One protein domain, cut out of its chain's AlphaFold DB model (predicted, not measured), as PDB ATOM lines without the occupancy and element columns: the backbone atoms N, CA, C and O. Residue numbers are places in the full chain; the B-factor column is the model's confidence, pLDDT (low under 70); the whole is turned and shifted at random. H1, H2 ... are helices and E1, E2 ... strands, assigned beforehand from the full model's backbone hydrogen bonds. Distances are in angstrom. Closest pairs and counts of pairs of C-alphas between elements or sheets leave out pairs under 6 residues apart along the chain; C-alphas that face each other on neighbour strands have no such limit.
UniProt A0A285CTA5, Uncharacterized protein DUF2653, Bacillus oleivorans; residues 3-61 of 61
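AT A GLANCE: This is residues 3 to 61 of the 61 residues of the protein "Uncharacterized protein DUF2653" of Bacillus oleivorans (UniProt A0A285CTA5). Two hairpins of strands are joined by one helix: hairpin E1 and E2 and helix H1 open as a V from a corner at residues 22 and 23, and the second hairpin, E3 and E4, lies over beside H1. The tip of the first hairpin, residues 13 to 18, sticks out from the rest. The printed part has 59 residues, with the order E1, E2, H1, E3, E4; each hairpin is an antiparallel sheet of two strands, and the class is mixed, helices and strands. It is only just loose, close to compact, with a radius of gyration of the C-alphas of 12.6 A and spans of 32 by 28 by 22 A.

HOW THE PARTS SIT: E1, residues 7 to 14, and E2, residues 17 to 22, form an antiparallel hairpin at 157 degrees, with N 10 and O 21 within hydrogen-bond range at 2.8 A. H1, residues 23 to 36, comes closest to E1 at the C-alphas of Phe 8 and Thr 23, 5.0 A apart. Every O i to N i+4 pair in H1 is within hydrogen-bond range. E3, residues 46 to 51, and E4, residues 55 to 60, form the other antiparallel hairpin, at 150 degrees, with N 49 and O 57 at 2.9 A. The closest C-alphas of H1 and E3, those of Ile 27 and Ile 46, are 7.5 A apart. H1 and E4 are near each other, with 5 pairs of C-alphas within 10 A. E2 is apart from E3 and E4.

IN THESE COORDINATES: E1 begins at C-alpha 7 (15.686, -66.976, 78.721) and is 22.9 A long; E2 measures 16.2 A. H1 starts at C-alpha 23 (13.593, -61.845, 82.253) and is 20.1 A long. E3 is 15.4 A and E4 16.2 A, ending at C-alpha 60 (6.057, -67.135, 94.482).

THE WHOLE: The C-alphas farthest apart, those of Gly 16 and Lys 61, are 36.0 A apart. The printed part has no cut and no long link. No printed residue is under 70 in pLDDT.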
ATOM      1  N   ASP A   3      13.544 -68.691  75.292       89.88
ATOM      2  CA  ASP A   3      14.633 -68.949  74.360       89.88
ATOM      3  C   ASP A   3      15.842 -69.472  75.150       89.88
ATOM      4  O   ASP A   3      16.110 -68.985  76.249       89.88
ATOM      5  N   ASP A   4      16.557 -70.464  74.622       88.12
ATOM      6  CA  ASP A   4      17.667 -71.105  75.339       88.12
ATOM      7  C   ASP A   4      18.872 -70.169  75.548       88.12
ATOM      8  O   ASP A   4      19.593 -70.312  76.538       88.12
ATOM      9  N   ASP A   5      19.069 -69.182  74.669       86.69
ATOM     10  CA  ASP A   5      20.179 -68.229  74.743       86.69
ATOM     11  C   ASP A   5      19.823 -66.991  75.585       86.69
ATOM     12  O   ASP A   5      20.692 -66.390  76.226       86.69
ATOM     13  N   TYR A   6      18.544 -66.596  75.601       81.56
ATOM     14  CA  TYR A   6      18.093 -65.325  76.191       81.56
ATOM     15  C   TYR A   6      17.107 -65.461  77.364       81.56
ATOM     16  O   TYR A   6      16.779 -64.463  78.019       81.56
ATOM     17  N   GLY A   7      16.650 -66.675  77.666       93.12
ATOM     18  CA  GLY A   7      15.686 -66.976  78.721       93.12
ATOM     19  C   GLY A   7      14.273 -66.475  78.411       93.12
ATOM     20  O   GLY A   7      13.826 -66.432  77.263       93.12
ATOM     21  N   PHE A   8      13.534 -66.085  79.453       96.25
ATOM     22  CA  PHE A   8      12.180 -65.558  79.292       96.25
ATOM     23  C   PHE A   8      12.183 -64.156  78.685       96.25
ATOM     24  O   PHE A   8      12.958 -63.279  79.084       96.25
ATOM     25  N   SER A   9      11.238 -63.924  77.779       95.62
ATOM     26  CA  SER A   9      10.915 -62.595  77.275       95.62
ATOM     27  C   SER A   9       9.428 -62.426  76.958       95.62
ATOM     28  O   SER A   9       8.676 -63.394  76.805       95.62
ATOM     29  N   ALA A  10       8.990 -61.174  76.882       93.88
ATOM     30  CA  ALA A  10       7.637 -60.777  76.523       93.88
ATOM     31  C   ALA A  10       7.666 -59.545  75.617       93.88
ATOM     32  O   ALA A  10       8.606 -58.753  75.653       93.88
ATOM     33  N   GLU A  11       6.625 -59.368  74.814       94.44
ATOM     34  CA  GLU A  11       6.479 -58.208  73.942       94.44
ATOM     35  C   GLU A  11       5.368 -57.308  74.470       94.44
ATOM     36  O   GLU A  11       4.268 -57.776  74.756       94.44
ATOM     37  N   ALA A  12       5.647 -56.013  74.570       94.12
ATOM     38  CA  ALA A  12       4.667 -54.990  74.897       94.12
ATOM     39  C   ALA A  12       4.578 -53.983  73.750       94.12
ATOM     40  O   ALA A  12       5.582 -53.672  73.108       94.12
ATOM     41  N   TYR A  13       3.380 -53.462  73.497       96.31
ATOM     42  CA  TYR A  13       3.145 -52.454  72.469       96.31
ATOM     43  C   TYR A  13       2.574 -51.199  73.122       96.31
ATOM     44  O   TYR A  13       1.506 -51.247  73.726       96.31
ATOM     45  N   VAL A  14       3.286 -50.078  72.997       94.12
ATOM     46  CA  VAL A  14       2.870 -48.766  73.517       94.12
ATOM     47  C   VAL A  14       3.003 -47.752  72.392       94.12
ATOM     48  O   VAL A  14       4.057 -47.666  71.766       94.12
ATOM     49  N   ASP A  15       1.928 -47.026  72.083       95.88
ATOM     50  CA  ASP A  15       1.880 -46.044  70.987       95.88
ATOM     51  C   ASP A  15       2.397 -46.595  69.643       95.88
ATOM     52  O   ASP A  15       3.145 -45.950  68.908       95.88
ATOM     53  N   GLY A  16       2.044 -47.848  69.339       95.12
ATOM     54  CA  GLY A  16       2.483 -48.549  68.128       95.12
ATOM     55  C   GLY A  16       3.956 -48.973  68.125       95.12
ATOM     56  O   GLY A  16       4.416 -49.559  67.147       95.12
ATOM     57  N   ARG A  17       4.709 -48.722  69.203       96.44
ATOM     58  CA  ARG A  17       6.093 -49.176  69.362       96.44
ATOM     59  C   ARG A  17       6.142 -50.487  70.122       96.44
ATOM     60  O   ARG A  17       5.609 -50.597  71.223       96.44
ATOM     61  N   LYS A  18       6.840 -51.456  69.538       96.56
ATOM     62  CA  LYS A  18       7.166 -52.729  70.175       96.56
ATOM     63  C   LYS A  18       8.343 -52.552  71.132       96.56
ATOM     64  O   LYS A  18       9.393 -52.053  70.735       96.56
ATOM     65  N   GLN A  19       8.184 -53.034  72.354       95.69
ATOM     66  CA  GLN A  19       9.245 -53.194  73.335       95.69
ATOM     67  C   GLN A  19       9.376 -54.672  73.699       95.69
ATOM     68  O   GLN A  19       8.380 -55.344  73.960       95.69
ATOM     69  N   VAL A  20      10.612 -55.169  73.729       94.25
ATOM     70  CA  VAL A  20      10.921 -56.515  74.218       94.25
ATOM     71  C   VAL A  20      11.359 -56.402  75.674       94.25
ATOM     72  O   VAL A  20      12.304 -55.683  75.994       94.25
ATOM     73  N   LEU A  21      10.644 -57.092  76.553       95.06
ATOM     74  CA  LEU A  21      10.921 -57.197  77.977       95.06
ATOM     75  C   LEU A  21      11.647 -58.513  78.217       95.06
ATOM     76  O   LEU A  21      11.087 -59.574  77.961       95.06
ATOM     77  N   ILE A  22      12.882 -58.452  78.703       95.25
ATOM     78  CA  ILE A  22      13.641 -59.654  79.071       95.25
ATOM     79  C   ILE A  22      13.312 -60.082  80.505       95.25
ATOM     80  O   ILE A  22      12.719 -59.313  81.264       95.25
ATOM     81  N   THR A  23      13.767 -61.273  80.904       95.81
ATOM     82  CA  THR A  23      13.593 -61.845  82.253       95.81
ATOM     83  C   THR A  23      13.783 -60.806  83.361       95.81
ATOM     84  O   THR A  23      12.923 -60.667  84.224       95.81
ATOM     85  N   LYS A  24      14.855 -60.000  83.306       95.75
ATOM     86  CA  LYS A  24      15.102 -58.943  84.301       95.75
ATOM     87  C   LYS A  24      13.953 -57.930  84.383       95.75
ATOM     88  O   LYS A  24      13.521 -57.608  85.480       95.75
ATOM     89  N   ASN A  25      13.446 -57.438  83.251       96.50
ATOM     90  CA  ASN A  25      12.330 -56.487  83.242       96.50
ATOM     91  C   ASN A  25      11.053 -57.105  83.823       96.50
ATOM     92  O   ASN A  25      10.342 -56.434  84.563       96.50
ATOM     93  N   ILE A  26      10.788 -58.373  83.496       96.62
ATOM     94  CA  ILE A  26       9.617 -59.110  83.987       96.62
ATOM     95  C   ILE A  26       9.692 -59.263  85.510       96.62
ATOM     96  O   ILE A  26       8.722 -58.959  86.199       96.62
ATOM     97  N   ILE A  27      10.846 -59.673  86.046       97.38
ATOM     98  CA  ILE A  27      11.047 -59.820  87.494       97.38
ATOM     99  C   ILE A  27      10.849 -58.485  88.215       97.38
ATOM    100  O   ILE A  27      10.085 -58.441  89.172       97.38
ATOM    101  N   GLU A  28      11.464 -57.396  87.748       97.75
ATOM    102  CA  GLU A  28      11.307 -56.081  88.392       97.75
ATOM    103  C   GLU A  28       9.842 -55.615  88.407       97.75
ATOM    104  O   GLU A  28       9.360 -55.123  89.426       97.75
ATOM    105  N   ALA A  29       9.103 -55.836  87.314       97.06
ATOM    106  CA  ALA A  29       7.679 -55.516  87.254       97.06
ATOM    107  C   ALA A  29       6.847 -56.355  88.244       97.06
ATOM    108  O   ALA A  29       5.944 -55.826  88.889       97.06
ATOM    109  N   LEU A  30       7.167 -57.645  88.404       97.75
ATOM    110  CA  LEU A  30       6.503 -58.518  89.377       97.75
ATOM    111  C   LEU A  30       6.812 -58.119  90.822       97.75
ATOM    112  O   LEU A  30       5.916 -58.181  91.658       97.75
ATOM    113  N   ARG A  31       8.040 -57.682  91.127       98.25
ATOM    114  CA  ARG A  31       8.388 -57.180  92.467       98.25
ATOM    115  C   ARG A  31       7.565 -55.949  92.826       98.25
ATOM    116  O   ARG A  31       6.948 -55.928  93.885       98.25
ATOM    117  N   LEU A  32       7.474 -54.987  91.905       98.44
ATOM    118  CA  LEU A  32       6.611 -53.818  92.074       98.44
ATOM    119  C   LEU A  32       5.145 -54.235  92.256       98.44
ATOM    120  O   LEU A  32       4.454 -53.710  93.121       98.44
ATOM    121  N   TRP A  33       4.671 -55.223  91.493       97.81
ATOM    122  CA  TRP A  33       3.306 -55.730  91.641       97.81
ATOM    123  C   TRP A  33       3.042 -56.368  93.016       97.81
ATOM    124  O   TRP A  33       1.990 -56.138  93.619       97.81
ATOM    125  N   LEU A  34       3.994 -57.161  93.522       98.19
ATOM    126  CA  LEU A  34       3.909 -57.805  94.834       98.19
ATOM    127  C   LEU A  34       3.783 -56.779  95.963       98.19
ATOM    128  O   LEU A  34       2.938 -56.957  96.840       98.19
ATOM    129  N   GLU A  35       4.585 -55.716  95.920       98.31
ATOM    130  CA  GLU A  35       4.587 -54.655  96.930       98.31
ATOM    131  C   GLU A  35       3.311 -53.805  96.868       98.31
ATOM    132  O   GLU A  35       2.583 -53.686  97.859       98.31
ATOM    133  N   GLU A  36       3.002 -53.268  95.687       98.44
ATOM    134  CA  GLU A  36       1.977 -52.233  95.520       98.44
ATOM    135  C   GLU A  36       0.549 -52.787  95.565       98.44
ATOM    136  O   GLU A  36      -0.349 -52.150  96.115       98.44
ATOM    137  N   PHE A  37       0.320 -53.977  95.001       98.06
ATOM    138  CA  PHE A  37      -1.037 -54.499  94.800       98.06
ATOM    139  C   PHE A  37      -1.365 -55.705  95.670       98.06
ATOM    140  O   PHE A  37      -2.528 -55.915  96.013       98.06
ATOM    141  N   LEU A  38      -0.364 -56.517  96.013       96.88
ATOM    142  CA  LEU A  38      -0.570 -57.719  96.823       96.88
ATOM    143  C   LEU A  38      -0.116 -57.542  98.275       96.88
ATOM    144  O   LEU A  38      -0.418 -58.412  99.095       96.88
ATOM    145  N   HIS A  39       0.576 -56.441  98.590       97.00
ATOM    146  CA  HIS A  39       1.173 -56.163  99.899       97.00
ATOM    147  C   HIS A  39       1.980 -57.356 100.439       97.00
ATOM    148  O   HIS A  39       1.859 -57.752 101.601       97.00
ATOM    149  N   ARG A  40       2.780 -57.966  99.559       96.25
ATOM    150  CA  ARG A  40       3.683 -59.087  99.854       96.25
ATOM    151  C   ARG A  40       5.135 -58.638  99.754       96.25
ATOM    152  O   ARG A  40       5.424 -57.618  99.143       96.25
ATOM    153  N   ASP A  41       6.036 -59.428 100.338       97.62
ATOM    154  CA  ASP A  41       7.476 -59.181 100.257       97.62
ATOM    155  C   ASP A  41       7.934 -59.142  98.783       97.62
ATOM    156  O   ASP A  41       7.883 -60.176  98.104       97.62
ATOM    157  N   PRO A  42       8.395 -57.983  98.272       97.62
ATOM    158  CA  PRO A  42       8.874 -57.880  96.904       97.62
ATOM    159  C   PRO A  42      10.168 -58.656  96.682       97.62
ATOM    160  O   PRO A  42      10.519 -58.879  95.529       97.62
ATOM    161  N   PHE A  43      10.879 -59.088  97.729       96.56
ATOM    162  CA  PHE A  43      12.113 -59.874  97.643       96.56
ATOM    163  C   PHE A  43      11.900 -61.386  97.760       96.56
ATOM    164  O   PHE A  43      12.878 -62.134  97.693       96.56
ATOM    165  N   ALA A  44      10.643 -61.841  97.835       97.06
ATOM    166  CA  ALA A  44      10.298 -63.257  97.775       97.06
ATOM    167  C   ALA A  44      10.912 -63.953  96.545       97.06
ATOM    168  O   ALA A  44      11.246 -63.323  95.527       97.06
ATOM    169  N   GLY A  45      11.072 -65.276  96.644       97.38
ATOM    170  CA  GLY A  45      11.570 -66.084  95.536       97.38
ATOM    171  C   GLY A  45      10.558 -66.080  94.393       97.38
ATOM    172  O   GLY A  45       9.394 -66.403  94.610       97.38
ATOM    173  N   ILE A  46      10.995 -65.730  93.181       97.81
ATOM    174  CA  ILE A  46      10.149 -65.730  91.980       97.81
ATOM    175  C   ILE A  46      10.731 -66.727  90.982       97.81
ATOM    176  O   ILE A  46      11.876 -66.584  90.555       97.81
ATOM    177  N   GLU A  47       9.931 -67.717  90.598       96.88
ATOM    178  CA  GLU A  47      10.240 -68.656  89.521       96.88
ATOM    179  C   GLU A  47       9.290 -68.409  88.348       96.88
ATOM    180  O   GLU A  47       8.071 -68.390  88.523       96.88
ATOM    181  N   LEU A  48       9.852 -68.199  87.158       96.38
ATOM    182  CA  LEU A  48       9.077 -68.101  85.927       96.38
ATOM    183  C   LEU A  48       8.981 -69.486  85.296       96.38
ATOM    184  O   LEU A  48       9.998 -70.139  85.073       96.38
ATOM    185  N   VAL A  49       7.758 -69.909  84.992       96.12
ATOM    186  CA  VAL A  49       7.459 -71.196  84.364       96.12
ATOM    187  C   VAL A  49       6.704 -70.935  83.071       96.12
ATOM    188  O   VAL A  49       5.791 -70.108  83.036       96.12
ATOM    189  N   LEU A  50       7.089 -71.624  81.998       94.44
ATOM    190  CA  LEU A  50       6.312 -71.612  80.767       94.44
ATOM    191  C   LEU A  50       5.189 -72.645  80.880       94.44
ATOM    192  O   LEU A  50       5.442 -73.821  81.133       94.44
ATOM    193  N   ASN A  51       3.962 -72.184  80.701       95.06
ATOM    194  CA  ASN A  51       2.762 -72.991  80.599       95.06
ATOM    195  C   ASN A  51       2.200 -72.847  79.179       95.06
ATOM    196  O   ASN A  51       2.100 -71.736  78.654       95.06
ATOM    197  N   ASP A  52       1.838 -73.969  78.564       91.06
ATOM    198  CA  ASP A  52       1.401 -74.002  77.166       91.06
ATOM    199  C   ASP A  52       0.041 -73.315  76.935       91.06
ATOM    200  O   ASP A  52      -0.226 -72.840  75.832       91.06
ATOM    201  N   GLU A  53      -0.806 -73.224  77.963       95.00
ATOM    202  CA  GLU A  53      -2.130 -72.594  77.895       95.00
ATOM    203  C   GLU A  53      -2.114 -71.148  78.409       95.00
ATOM    204  O   GLU A  53      -2.727 -70.262  77.815       95.00
ATOM    205  N   GLU A  54      -1.398 -70.894  79.506       93.88
ATOM    206  CA  GLU A  54      -1.418 -69.607  80.219       93.88
ATOM    207  C   GLU A  54      -0.248 -68.681  79.850       93.88
ATOM    208  O   GLU A  54      -0.246 -67.495  80.188       93.88
ATOM    209  N   GLY A  55       0.765 -69.189  79.146       92.94
ATOM    210  CA  GLY A  55       1.989 -68.453  78.855       92.94
ATOM    211  C   GLY A  55       2.963 -68.456  80.036       92.94
ATOM    212  O   GLY A  55       3.252 -69.498  80.613       92.94
ATOM    213  N   ILE A  56       3.557 -67.307  80.368       95.06
ATOM    214  CA  ILE A  56       4.533 -67.229  81.469       95.06
ATOM    215  C   ILE A  56       3.786 -67.066  82.793       95.06
ATOM    216  O   ILE A  56       3.135 -66.045  83.011       95.06
ATOM    217  N   VAL A  57       3.949 -68.029  83.697       96.44
ATOM    218  CA  VAL A  57       3.378 -68.015  85.049       96.44
ATOM    219  C   VAL A  57       4.482 -67.746  86.070       96.44
ATOM    220  O   VAL A  57       5.559 -68.338  86.004       96.44
ATOM    221  N   ALA A  58       4.216 -66.855  87.028       97.12
ATOM    222  CA  ALA A  58       5.126 -66.560  88.131       97.12
ATOM    223  C   ALA A  58       4.708 -67.319  89.399       97.12
ATOM    224  O   ALA A  58       3.627 -67.091  89.941       97.12
ATOM    225  N   VAL A  59       5.585 -68.194  89.893       97.25
ATOM    226  CA  VAL A  59       5.399 -68.927  91.151       97.25
ATOM    227  C   VAL A  59       6.184 -68.226  92.258       97.25
ATOM    228  O   VAL A  59       7.398 -68.049  92.148       97.25
ATOM    229  N   ILE A  60       5.481 -67.830  93.322       96.56
ATOM    230  CA  ILE A  60       6.057 -67.135  94.482       96.56
ATOM    231  C   ILE A  60       6.374 -68.153  95.582       96.56
ATOM    232  O   ILE A  60       5.501 -68.951  95.931       96.56
ATOM    233  N   LYS A  61       7.601 -68.121  96.114       90.81
ATOM    234  CA  LYS A  61       8.098 -69.016  97.174       90.81
ATOM    235  C   LYS A  61       8.346 -68.280  98.482       90.81
ATOM    236  O   LYS A  61       8.886 -67.151  98.418       90.81
TER     237      LYS A  61